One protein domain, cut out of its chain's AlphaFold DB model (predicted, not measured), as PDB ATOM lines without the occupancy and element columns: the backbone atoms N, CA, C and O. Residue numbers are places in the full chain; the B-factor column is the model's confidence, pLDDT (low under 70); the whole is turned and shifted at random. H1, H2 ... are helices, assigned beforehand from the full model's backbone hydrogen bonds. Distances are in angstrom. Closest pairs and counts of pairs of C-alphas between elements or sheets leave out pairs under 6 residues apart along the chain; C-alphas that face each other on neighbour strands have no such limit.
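What this domain is: This is residues 726 to 804 of the 804 residues of an uncharacterized protein of Lacunisphaera limnophila (UniProt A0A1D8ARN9). A helical hairpin, H1 and H2, makes one side of a compact body, and H4 in the middle packs across both of its helices. A second, smaller pair, H3 and H5, lies side by side near Leu 769 of H4, and the short H6 sits at the periphery, close to H4 at Tyr 770 and to H5 at Leu 793 but not clearly touching either. The printed part has 79 residues with six named helices, H1 to H6 in order, and no named strand; the class is all helix. It is compact, with a radius of gyration of the C-alphas of 11.4 A, and rounded, spanning 29 by 25 by 21 A.

Where its parts are: H1, residues 726 to 738, is 18.7 A long and begins with C-alpha 726 at (-18.280, -59.773, -19.537). H2, residues 742 to 754, measures 18.2 A. H3 is residues 758 to 763, 8.5 A. H4, residues 766 to 778, measures 18.3 A. H5, residues 786 to 794, measures 12.3 A. H6, residues 798 to 802, 6.2 A, ends with C-alpha 802 at (-29.764, -37.482, -25.346).

How they stand to each other: H1 and H2 touch as a hairpin, opposite ways at a shallow tilt of 24 degrees, the closest C-alphas being those of Ala 733 and Ala 745, 4.6 A apart. H4 touches H1 at a steep tilt of 55 degrees, closest at the C-alphas of Val 730 and Leu 772, 6.5 A. Residues 772 to 776 of H4 touch residues 746 to 750 of H2. H3 and H5 touch, the same way at a shallow tilt of 23 degrees, closest at the C-alphas of Leu 761 and Ala 792, 6.2 A. H6 touches no helix. In H1 to H6 every O i to N i+4 pair is within hydrogen-bond range.

The domain as a whole: The C-alphas farthest apart, of Gly 739 and Arg 787, are 31.2 A apart. The printed part has no cut and no long link, and ends at the chain's last residue. Mean pLDDT of the printed part is 90.1; no printed residue is under 70.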
ATOM      1  N   TRP A 726     -18.390 -61.238 -19.513       91.25
ATOM      2  CA  TRP A 726     -18.280 -59.773 -19.537       91.25
ATOM      3  C   TRP A 726     -19.639 -59.073 -19.368       91.25
ATOM      4  O   TRP A 726     -19.746 -58.116 -18.605       91.25
ATOM      5  N   ASP A 727     -20.693 -59.591 -20.001       88.00
ATOM      6  CA  ASP A 727     -22.063 -59.086 -19.880       88.00
ATOM      7  C   ASP A 727     -22.613 -59.229 -18.451       88.00
ATOM      8  O   ASP A 727     -23.106 -58.258 -17.876       88.00
ATOM      9  N   GLN A 728     -22.416 -60.386 -17.814       90.38
ATOM     10  CA  GLN A 728     -22.799 -60.584 -16.413       90.38
ATOM     11  C   GLN A 728     -21.983 -59.707 -15.449       90.38
ATOM     12  O   GLN A 728     -22.498 -59.290 -14.411       90.38
ATOM     13  N   ARG A 729     -20.730 -59.364 -15.784       93.38
ATOM     14  CA  ARG A 729     -19.924 -58.405 -15.006       93.38
ATOM     15  C   ARG A 729     -20.507 -56.992 -15.070       93.38
ATOM     16  O   ARG A 729     -20.504 -56.288 -14.058       93.38
ATOM     17  N   VAL A 730     -21.054 -56.587 -16.218       92.62
ATOM     18  CA  VAL A 730     -21.808 -55.329 -16.332       92.62
ATOM     19  C   VAL A 730     -23.046 -55.374 -15.429       92.62
ATOM     20  O   VAL A 730     -23.264 -54.442 -14.653       92.62
ATOM     21  N   SER A 731     -23.806 -56.472 -15.444       91.75
ATOM     22  CA  SER A 731     -24.960 -56.664 -14.552       91.75
ATOM     23  C   SER A 731     -24.569 -56.648 -13.068       91.75
ATOM     24  O   SER A 731     -25.222 -55.977 -12.266       91.75
ATOM     25  N   LEU A 732     -23.452 -57.278 -12.694       94.38
ATOM     26  CA  LEU A 732     -22.894 -57.235 -11.338       94.38
ATOM     27  C   LEU A 732     -22.573 -55.802 -10.898       94.38
ATOM     28  O   LEU A 732     -22.921 -55.407  -9.785       94.38
ATOM     29  N   ALA A 733     -21.944 -55.004 -11.764       94.31
ATOM     30  CA  ALA A 733     -21.641 -53.606 -11.466       94.31
ATOM     31  C   ALA A 733     -22.916 -52.789 -11.187       94.31
ATOM     32  O   ALA A 733     -22.940 -51.975 -10.261       94.31
ATOM     33  N   VAL A 734     -23.992 -53.043 -11.939       92.06
ATOM     34  CA  VAL A 734     -25.307 -52.413 -11.737       92.06
ATOM     35  C   VAL A 734     -25.930 -52.822 -10.404       92.06
ATOM     36  O   VAL A 734     -26.415 -51.959  -9.664       92.06
ATOM     37  N   VAL A 735     -25.903 -54.119 -10.083       92.81
ATOM     38  CA  VAL A 735     -26.439 -54.661  -8.828       92.81
ATOM     39  C   VAL A 735     -25.690 -54.080  -7.626       92.81
ATOM     40  O   VAL A 735     -26.324 -53.573  -6.703       92.81
ATOM     41  N   LEU A 736     -24.353 -54.052  -7.658       94.06
ATOM     42  CA  LEU A 736     -23.527 -53.486  -6.583       94.06
ATOM     43  C   LEU A 736     -23.752 -51.979  -6.408       94.06
ATOM     44  O   LEU A 736     -23.895 -51.506  -5.281       94.06
ATOM     45  N   ALA A 737     -23.821 -51.224  -7.509       92.25
ATOM     46  CA  ALA A 737     -24.042 -49.780  -7.458       92.25
ATOM     47  C   ALA A 737     -25.415 -49.431  -6.870       92.25
ATOM     48  O   ALA A 737     -25.533 -48.477  -6.101       92.25
ATOM     49  N   THR A 738     -26.446 -50.204  -7.217       88.81
ATOM     50  CA  THR A 738     -27.808 -49.976  -6.714       88.81
ATOM     51  C   THR A 738     -27.982 -50.489  -5.285       88.81
ATOM     52  O   THR A 738     -28.718 -49.889  -4.511       88.81
ATOM     53  N   GLY A 739     -27.246 -51.538  -4.908       87.88
ATOM     54  CA  GLY A 739     -27.174 -52.074  -3.547       87.88
ATOM     55  C   GLY A 739     -26.325 -51.256  -2.566       87.88
ATOM     56  O   GLY A 739     -26.114 -51.703  -1.446       87.88
ATOM     57  N   GLY A 740     -25.805 -50.089  -2.963       90.75
ATOM     58  CA  GLY A 740     -25.035 -49.198  -2.082       90.75
ATOM     59  C   GLY A 740     -23.539 -49.521  -1.955       90.75
ATOM     60  O   GLY A 740     -22.834 -48.847  -1.209       90.75
ATOM     61  N   HIS A 741     -23.013 -50.487  -2.712       93.31
ATOM     62  CA  HIS A 741     -21.603 -50.889  -2.681       93.31
ATOM     63  C   HIS A 741     -20.781 -50.185  -3.775       93.31
ATOM     64  O   HIS A 741     -20.263 -50.816  -4.700       93.31
ATOM     65  N   ALA A 742     -20.671 -48.854  -3.681       92.06
ATOM     66  CA  ALA A 742     -20.082 -48.005  -4.722       92.06
ATOM     67  C   ALA A 742     -18.621 -48.353  -5.072       92.06
ATOM     68  O   ALA A 742     -18.276 -48.371  -6.253       92.06
ATOM     69  N   ASP A 743     -17.783 -48.678  -4.084       91.75
ATOM     70  CA  ASP A 743     -16.364 -48.988  -4.318       91.75
ATOM     71  C   ASP A 743     -16.180 -50.297  -5.097       91.75
ATOM     72  O   ASP A 743     -15.416 -50.358  -6.065       91.75
ATOM     73  N   LEU A 744     -16.946 -51.332  -4.735       93.69
ATOM     74  CA  LEU A 744     -16.948 -52.612  -5.446       93.69
ATOM     75  C   LEU A 744     -17.491 -52.445  -6.869       93.69
ATOM     76  O   LEU A 744     -16.913 -52.975  -7.819       93.69
ATOM     77  N   ALA A 745     -18.560 -51.658  -7.033       94.62
ATOM     78  CA  ALA A 745     -19.115 -51.344  -8.345       94.62
ATOM     79  C   ALA A 745     -18.100 -50.606  -9.231       94.62
ATOM     80  O   ALA A 745     -17.909 -50.992 -10.384       94.62
ATOM     81  N   ARG A 746     -17.396 -49.599  -8.694       95.62
ATOM     82  CA  ARG A 746     -16.338 -48.867  -9.409       95.62
ATOM     83  C   ARG A 746     -15.236 -49.806  -9.898       95.62
ATOM     84  O   ARG A 746     -14.815 -49.690 -11.048       95.62
ATOM     85  N   GLY A 747     -14.810 -50.753  -9.058       94.12
ATOM     86  CA  GLY A 747     -13.826 -51.772  -9.427       94.12
ATOM     87  C   GLY A 747     -14.283 -52.651 -10.596       94.12
ATOM     88  O   GLY A 747     -13.507 -52.895 -11.520       94.12
ATOM     89  N   GLN A 748     -15.551 -53.075 -10.604       95.38
ATOM     90  CA  GLN A 748     -16.105 -53.868 -11.708       95.38
ATOM     91  C   GLN A 748     -16.266 -53.049 -12.994       95.38
ATOM     92  O   GLN A 748     -15.883 -53.531 -14.056       95.38
ATOM     93  N   VAL A 749     -16.739 -51.797 -12.916       95.50
ATOM     94  CA  VAL A 749     -16.838 -50.903 -14.087       95.50
ATOM     95  C   VAL A 749     -15.465 -50.673 -14.717       95.50
ATOM     96  O   VAL A 749     -15.336 -50.785 -15.933       95.50
ATOM     97  N   GLN A 750     -14.428 -50.411 -13.913       95.62
ATOM     98  CA  GLN A 750     -13.067 -50.229 -14.421       95.62
ATOM     99  C   GLN A 750     -12.588 -51.449 -15.217       95.62
ATOM    100  O   GLN A 750     -12.015 -51.286 -16.295       95.62
ATOM    101  N   ARG A 751     -12.853 -52.663 -14.720       93.62
ATOM    102  CA  ARG A 751     -12.529 -53.903 -15.440       93.62
ATOM    103  C   ARG A 751     -13.343 -54.030 -16.723       93.62
ATOM    104  O   ARG A 751     -12.751 -54.236 -17.772       93.62
ATOM    105  N   CYS A 752     -14.660 -53.806 -16.672       94.56
ATOM    106  CA  CYS A 752     -15.513 -53.857 -17.864       94.56
ATOM    107  C   CYS A 752     -15.029 -52.914 -18.973       94.56
ATOM    108  O   CYS A 752     -15.045 -53.310 -20.134       94.56
ATOM    109  N   LEU A 753     -14.601 -51.694 -18.626       94.38
ATOM    110  CA  LEU A 753     -14.072 -50.709 -19.577       94.38
ATOM    111  C   LEU A 753     -12.688 -51.091 -20.116       94.38
ATOM    112  O   LEU A 753     -12.406 -50.827 -21.279       94.38
ATOM    113  N   THR A 754     -11.833 -51.687 -19.280       93.00
ATOM    114  CA  THR A 754     -10.481 -52.128 -19.672       93.00
ATOM    115  C   THR A 754     -10.550 -53.315 -20.629       93.00
ATOM    116  O   THR A 754      -9.823 -53.360 -21.615       93.00
ATOM    117  N   ASP A 755     -11.477 -54.231 -20.364       92.00
ATOM    118  CA  ASP A 755     -11.702 -55.440 -21.146       92.00
ATOM    119  C   ASP A 755     -12.683 -55.213 -22.314       92.00
ATOM    120  O   ASP A 755     -13.059 -56.165 -22.999       92.00
ATOM    121  N   ALA A 756     -13.179 -53.991 -22.525       92.00
ATOM    122  CA  ALA A 756     -14.128 -53.711 -23.595       92.00
ATOM    123  C   ALA A 756     -13.450 -53.830 -24.967       92.00
ATOM    124  O   ALA A 756     -12.396 -53.248 -25.209       92.00
ATOM    125  N   ASP A 757     -14.112 -54.523 -25.886       91.44
ATOM    126  CA  ASP A 757     -13.785 -54.536 -27.307       91.44
ATOM    127  C   ASP A 757     -15.059 -54.277 -28.126       91.44
ATOM    128  O   ASP A 757     -16.173 -54.233 -27.593       91.44
ATOM    129  N   GLU A 758     -14.903 -54.065 -29.430       88.31
ATOM    130  CA  GLU A 758     -16.029 -53.763 -30.313       88.31
ATOM    131  C   GLU A 758     -17.081 -54.884 -30.334       88.31
ATOM    132  O   GLU A 758     -18.280 -54.605 -30.291       88.31
ATOM    133  N   THR A 759     -16.650 -56.147 -30.335       87.12
ATOM    134  CA  THR A 759     -17.535 -57.318 -30.349       87.12
ATOM    135  C   THR A 759     -18.392 -57.372 -29.087       87.12
ATOM    136  O   THR A 759     -19.608 -57.538 -29.168       87.12
ATOM    137  N   ARG A 760     -17.785 -57.172 -27.914       89.75
ATOM    138  CA  ARG A 760     -18.461 -57.152 -26.612       89.75
ATOM    139  C   ARG A 760     -19.485 -56.032 -26.549       89.75
ATOM    140  O   ARG A 760     -20.622 -56.303 -26.169       89.75
ATOM    141  N   LEU A 761     -19.125 -54.827 -26.997       90.50
ATOM    142  CA  LEU A 761     -20.039 -53.682 -27.040       90.50
ATOM    143  C   LEU A 761     -21.234 -53.930 -27.967       90.50
ATOM    144  O   LEU A 761     -22.364 -53.705 -27.549       90.50
ATOM    145  N   ARG A 762     -21.007 -54.441 -29.184       87.62
ATOM    146  CA  ARG A 762     -22.081 -54.759 -30.146       87.62
ATOM    147  C   ARG A 762     -22.965 -55.918 -29.684       87.62
ATOM    148  O   ARG A 762     -24.152 -55.947 -29.983       87.62
ATOM    149  N   SER A 763     -22.398 -56.853 -28.923       83.19
ATOM    150  CA  SER A 763     -23.126 -57.986 -28.348       83.19
ATOM    151  C   SER A 763     -23.917 -57.637 -27.081       83.19
ATOM    152  O   SER A 763     -24.699 -58.479 -26.624       83.19
ATOM    153  N   ALA A 764     -23.673 -56.461 -26.491       86.00
ATOM    154  CA  ALA A 764     -24.320 -56.003 -25.271       86.00
ATOM    155  C   ALA A 764     -25.755 -55.565 -25.560       86.00
ATOM    156  O   ALA A 764     -26.052 -55.005 -26.614       86.00
ATOM    157  N   SER A 765     -26.647 -55.771 -24.596       83.31
ATOM    158  CA  SER A 765     -27.988 -55.221 -24.715       83.31
ATOM    159  C   SER A 765     -27.982 -53.701 -24.547       83.31
ATOM    160  O   SER A 765     -27.101 -53.129 -23.890       83.31
ATOM    161  N   THR A 766     -28.990 -53.033 -25.113       84.19
ATOM    162  CA  THR A 766     -29.108 -51.569 -25.046       84.19
ATOM    163  C   THR A 766     -29.135 -51.093 -23.588       84.19
ATOM    164  O   THR A 766     -28.466 -50.122 -23.226       84.19
ATOM    165  N   GLY A 767     -29.865 -51.801 -22.721       85.12
ATOM    166  CA  GLY A 767     -29.958 -51.496 -21.299       85.12
ATOM    167  C   GLY A 767     -28.647 -51.711 -20.541       85.12
ATOM    168  O   GLY A 767     -28.296 -50.889 -19.690       85.12
ATOM    169  N   ALA A 768     -27.906 -52.785 -20.835       87.50
ATOM    170  CA  ALA A 768     -26.603 -53.037 -20.221       87.50
ATOM    171  C   ALA A 768     -25.583 -51.963 -20.627       87.50
ATOM    172  O   ALA A 768     -24.907 -51.388 -19.768       87.50
ATOM    173  N   LEU A 769     -25.537 -51.630 -21.919       90.31
ATOM    174  CA  LEU A 769     -24.634 -50.625 -22.469       90.31
ATOM    175  C   LEU A 769     -24.918 -49.231 -21.898       90.31
ATOM    176  O   LEU A 769     -23.996 -48.551 -21.444       90.31
ATOM    177  N   TYR A 770     -26.192 -48.831 -21.830       91.06
ATOM    178  CA  TYR A 770     -26.593 -47.556 -21.232       91.06
ATOM    179  C   TYR A 770     -26.126 -47.450 -19.777       91.06
ATOM    180  O   TYR A 770     -25.475 -46.478 -19.393       91.06
ATOM    181  N   ARG A 771     -26.399 -48.479 -18.965       90.81
ATOM    182  CA  ARG A 771     -26.013 -48.489 -17.548       90.81
ATOM    183  C   ARG A 771     -24.498 -48.477 -17.359       90.81
ATOM    184  O   ARG A 771     -24.025 -47.792 -16.455       90.81
ATOM    185  N   LEU A 772     -23.743 -49.176 -18.208       93.06
ATOM    186  CA  LEU A 772     -22.280 -49.135 -18.187       93.06
ATOM    187  C   LEU A 772     -21.767 -47.707 -18.415       93.06
ATOM    188  O   LEU A 772     -20.931 -47.233 -17.647       93.06
ATOM    189  N   VAL A 773     -22.302 -46.998 -19.416       93.00
ATOM    190  CA  VAL A 773     -21.905 -45.613 -19.723       93.00
ATOM    191  C   VAL A 773     -22.295 -44.650 -18.594       93.00
ATOM    192  O   VAL A 773     -21.480 -43.819 -18.188       93.00
ATOM    193  N   VAL A 774     -23.500 -44.790 -18.030       93.31
ATOM    194  CA  VAL A 774     -23.955 -43.988 -16.879       93.31
ATOM    195  C   VAL A 774     -23.051 -44.200 -15.662       93.31
ATOM    196  O   VAL A 774     -22.619 -43.229 -15.036       93.31
ATOM    197  N   LEU A 775     -22.732 -45.454 -15.324       93.81
ATOM    198  CA  LEU A 775     -21.865 -45.774 -14.189       93.81
ATOM    199  C   LEU A 775     -20.425 -45.306 -14.419       93.81
ATOM    200  O   LEU A 775     -19.825 -44.739 -13.508       93.81
ATOM    201  N   ALA A 776     -19.888 -45.475 -15.631       93.69
ATOM    202  CA  ALA A 776     -18.568 -44.966 -15.998       93.69
ATOM    203  C   ALA A 776     -18.485 -43.452 -15.767       93.69
ATOM    204  O   ALA A 776     -17.586 -42.983 -15.067       93.69
ATOM    205  N   ARG A 777     -19.482 -42.695 -16.248       93.25
ATOM    206  CA  ARG A 777     -19.562 -41.247 -16.025       93.25
ATOM    207  C   ARG A 777     -19.662 -40.899 -14.540       93.25
ATOM    208  O   ARG A 777     -18.927 -40.032 -14.077       93.25
ATOM    209  N   ARG A 778     -20.530 -41.586 -13.787       93.88
ATOM    210  CA  ARG A 778     -20.723 -41.356 -12.344       93.88
ATOM    211  C   ARG A 778     -19.437 -41.568 -11.542       93.88
ATOM    212  O   ARG A 778     -19.200 -40.843 -10.581       93.88
ATOM    213  N   PHE A 779     -18.614 -42.542 -11.924       95.06
ATOM    214  CA  PHE A 779     -17.349 -42.839 -11.250       95.06
ATOM    215  C   PHE A 779     -16.139 -42.076 -11.813       95.06
ATOM    216  O   PHE A 779     -15.026 -42.274 -11.324       95.06
ATOM    217  N   GLY A 780     -16.330 -41.207 -12.813       93.38
ATOM    218  CA  GLY A 780     -15.237 -40.478 -13.464       93.38
ATOM    219  C   GLY A 780     -14.280 -41.389 -14.239       93.38
ATOM    220  O   GLY A 780     -13.091 -41.099 -14.325       93.38
ATOM    221  N   LEU A 781     -14.782 -42.513 -14.756       94.06
ATOM    222  CA  LEU A 781     -14.034 -43.470 -15.568       94.06
ATOM    223  C   LEU A 781     -14.335 -43.246 -17.054       94.06
ATOM    224  O   LEU A 781     -15.418 -42.790 -17.427       94.06
ATOM    225  N   SER A 782     -13.381 -43.581 -17.919       90.19
ATOM    226  CA  SER A 782     -13.532 -43.458 -19.373       90.19
ATOM    227  C   SER A 782     -13.004 -44.699 -20.081       90.19
ATOM    228  O   SER A 782     -12.191 -45.435 -19.521       90.19
ATOM    229  N   PHE A 783     -13.499 -44.951 -21.295       90.12
ATOM    230  CA  PHE A 783     -12.964 -46.016 -22.139       90.12
ATOM    231  C   PHE A 783     -11.490 -45.733 -22.463       90.12
ATOM    232  O   PHE A 783     -11.170 -44.580 -22.766       90.12
ATOM    233  N   PRO A 784     -10.616 -46.756 -22.456       88.69
ATOM    234  CA  PRO A 784      -9.215 -46.596 -22.838       88.69
ATOM    235  C   PRO A 784      -9.043 -46.044 -24.260       88.69
ATOM    236  O   PRO A 784      -8.176 -45.208 -24.497       88.69
ATOM    237  N   ASP A 785      -9.897 -46.481 -25.192       90.06
ATOM    238  CA  ASP A 785      -9.931 -46.002 -26.575       90.06
ATOM    239  C   ASP A 785     -11.159 -45.092 -26.806       90.06
ATOM    240  O   ASP A 785     -12.303 -45.533 -26.623       90.06
ATOM    241  N   PRO A 786     -10.965 -43.836 -27.257       90.25
ATOM    242  CA  PRO A 786     -12.052 -42.959 -27.684       90.25
ATOM    243  C   PRO A 786     -12.982 -43.570 -28.743       90.25
ATOM    244  O   PRO A 786     -14.166 -43.231 -28.771       90.25
ATOM    245  N   ARG A 787     -12.485 -44.480 -29.593       90.69
ATOM    246  CA  ARG A 787     -13.298 -45.176 -30.601       90.69
ATOM    247  C   ARG A 787     -14.309 -46.116 -29.959       90.69
ATOM    248  O   ARG A 787     -15.470 -46.077 -30.336       90.69
ATOM    249  N   LEU A 788     -13.913 -46.875 -28.935       91.06
ATOM    250  CA  LEU A 788     -14.831 -47.747 -28.190       91.06
ATOM    251  C   LEU A 788     -15.931 -46.940 -27.494       91.06
ATOM    252  O   LEU A 788     -17.090 -47.351 -27.482       91.06
ATOM    253  N   ARG A 789     -15.594 -45.749 -26.980       90.25
ATOM    254  CA  ARG A 789     -16.599 -44.815 -26.459       90.25
ATOM    255  C   ARG A 789     -17.567 -44.360 -27.549       90.25
ATOM    256  O   ARG A 789     -18.766 -44.309 -27.293       90.25
ATOM    257  N   ALA A 790     -17.061 -44.008 -28.731       89.56
ATOM    258  CA  ALA A 790     -17.901 -43.602 -29.854       89.56
ATOM    259  C   ALA A 790     -18.844 -44.740 -30.279       89.56
ATOM    260  O   ALA A 790     -20.046 -44.512 -30.357       89.56
ATOM    261  N   THR A 791     -18.330 -45.968 -30.417       89.75
ATOM    262  CA  THR A 791     -19.127 -47.166 -30.723       89.75
ATOM    263  C   THR A 791     -20.201 -47.416 -29.664       89.75
ATOM    264  O   THR A 791     -21.361 -47.634 -30.000       89.75
ATOM    265  N   ALA A 792     -19.853 -47.334 -28.375       89.56
ATOM    266  CA  ALA A 792     -20.815 -47.514 -27.289       89.56
ATOM    267  C   ALA A 792     -21.963 -46.491 -27.349       89.56
ATOM    268  O   ALA A 792     -23.112 -46.836 -27.101       89.56
ATOM    269  N   LEU A 793     -21.669 -45.233 -27.692       89.56
ATOM    270  CA  LEU A 793     -22.696 -44.200 -27.841       89.56
ATOM    271  C   LEU A 793     -23.527 -44.387 -29.117       89.56
ATOM    272  O   LEU A 793     -24.732 -44.147 -29.086       89.56
ATOM    273  N   GLU A 794     -22.909 -44.822 -30.216       88.38
ATOM    274  CA  GLU A 794     -23.564 -45.074 -31.506       88.38
ATOM    275  C   GLU A 794     -24.614 -46.194 -31.429       88.38
ATOM    276  O   GLU A 794     -25.677 -46.091 -32.044       88.38
ATOM    277  N   LEU A 795     -24.339 -47.235 -30.638       88.25
ATOM    278  CA  LEU A 795     -25.241 -48.371 -30.425       88.25
ATOM    279  C   LEU A 795     -26.472 -48.023 -29.576       88.25
ATOM    280  O   LEU A 795     -27.475 -48.733 -29.629       88.25
ATOM    281  N   LEU A 796     -26.421 -46.935 -28.800       87.31
ATOM    282  CA  LEU A 796     -27.567 -46.486 -28.014       87.31
ATOM    283  C   LEU A 796     -28.583 -45.738 -28.890       87.31
ATOM    284  O   LEU A 796     -28.169 -44.895 -29.697       87.31
ATOM    285  N   PRO A 797     -29.896 -45.963 -28.676       82.31
ATOM    286  CA  PRO A 797     -30.951 -45.194 -29.324       82.31
ATOM    287  C   PRO A 797     -30.785 -43.682 -29.096       82.31
ATOM    288  O   PRO A 797     -30.311 -43.282 -28.025       82.31
ATOM    289  N   PRO A 798     -31.222 -42.827 -30.039       78.81
ATOM    290  CA  PRO A 798     -31.062 -41.374 -29.945       78.81
ATOM    291  C   PRO A 798     -31.644 -40.776 -28.661       78.81
ATOM    292  O   PRO A 798     -31.005 -39.941 -28.024       78.81
ATOM    293  N   GLU A 799     -32.824 -41.243 -28.249       78.50
ATOM    294  CA  GLU A 799     -33.508 -40.794 -27.031       78.50
ATOM    295  C   GLU A 799     -32.678 -41.077 -25.775       78.50
ATOM    296  O   GLU A 799     -32.507 -40.213 -24.917       78.50
ATOM    297  N   THR A 800     -32.103 -42.278 -25.698       81.50
ATOM    298  CA  THR A 800     -31.235 -42.707 -24.598       81.50
ATOM    299  C   THR A 800     -29.905 -41.953 -24.618       81.50
ATOM    300  O   THR A 800     -29.385 -41.581 -23.569       81.50
ATOM    301  N   ARG A 801     -29.360 -41.686 -25.811       83.81
ATOM    302  CA  ARG A 801     -28.127 -40.909 -25.990       83.81
ATOM    303  C   ARG A 801     -28.298 -39.456 -25.547       83.81
ATOM    304  O   ARG A 801     -27.366 -38.910 -24.976       83.81
ATOM    305  N   ALA A 802     -29.467 -38.853 -25.766       80.75
ATOM    306  CA  ALA A 802     -29.764 -37.482 -25.346       80.75
ATOM    307  C   ALA A 802     -29.870 -37.308 -23.815       80.75
ATOM    308  O   ALA A 802     -29.796 -36.187 -23.320       80.75
ATOM    309  N   GLN A 803     -30.056 -38.403 -23.068       81.88
ATOM    310  CA  GLN A 803     -30.095 -38.407 -21.598       81.88
ATOM    311  C   GLN A 803     -28.697 -38.520 -20.957       81.88
ATOM    312  O   GLN A 803     -28.560 -38.312 -19.748       81.88
ATOM    313  N   LEU A 804     -27.673 -38.865 -21.748       81.12
ATOM    314  CA  LEU A 804     -26.259 -38.910 -21.359       81.12
ATOM    315  C   LEU A 804     -25.601 -37.553 -21.605       81.12
ATOM    316  O   LEU A 804     -24.728 -37.190 -20.784       81.12
TER     317      LEU A 804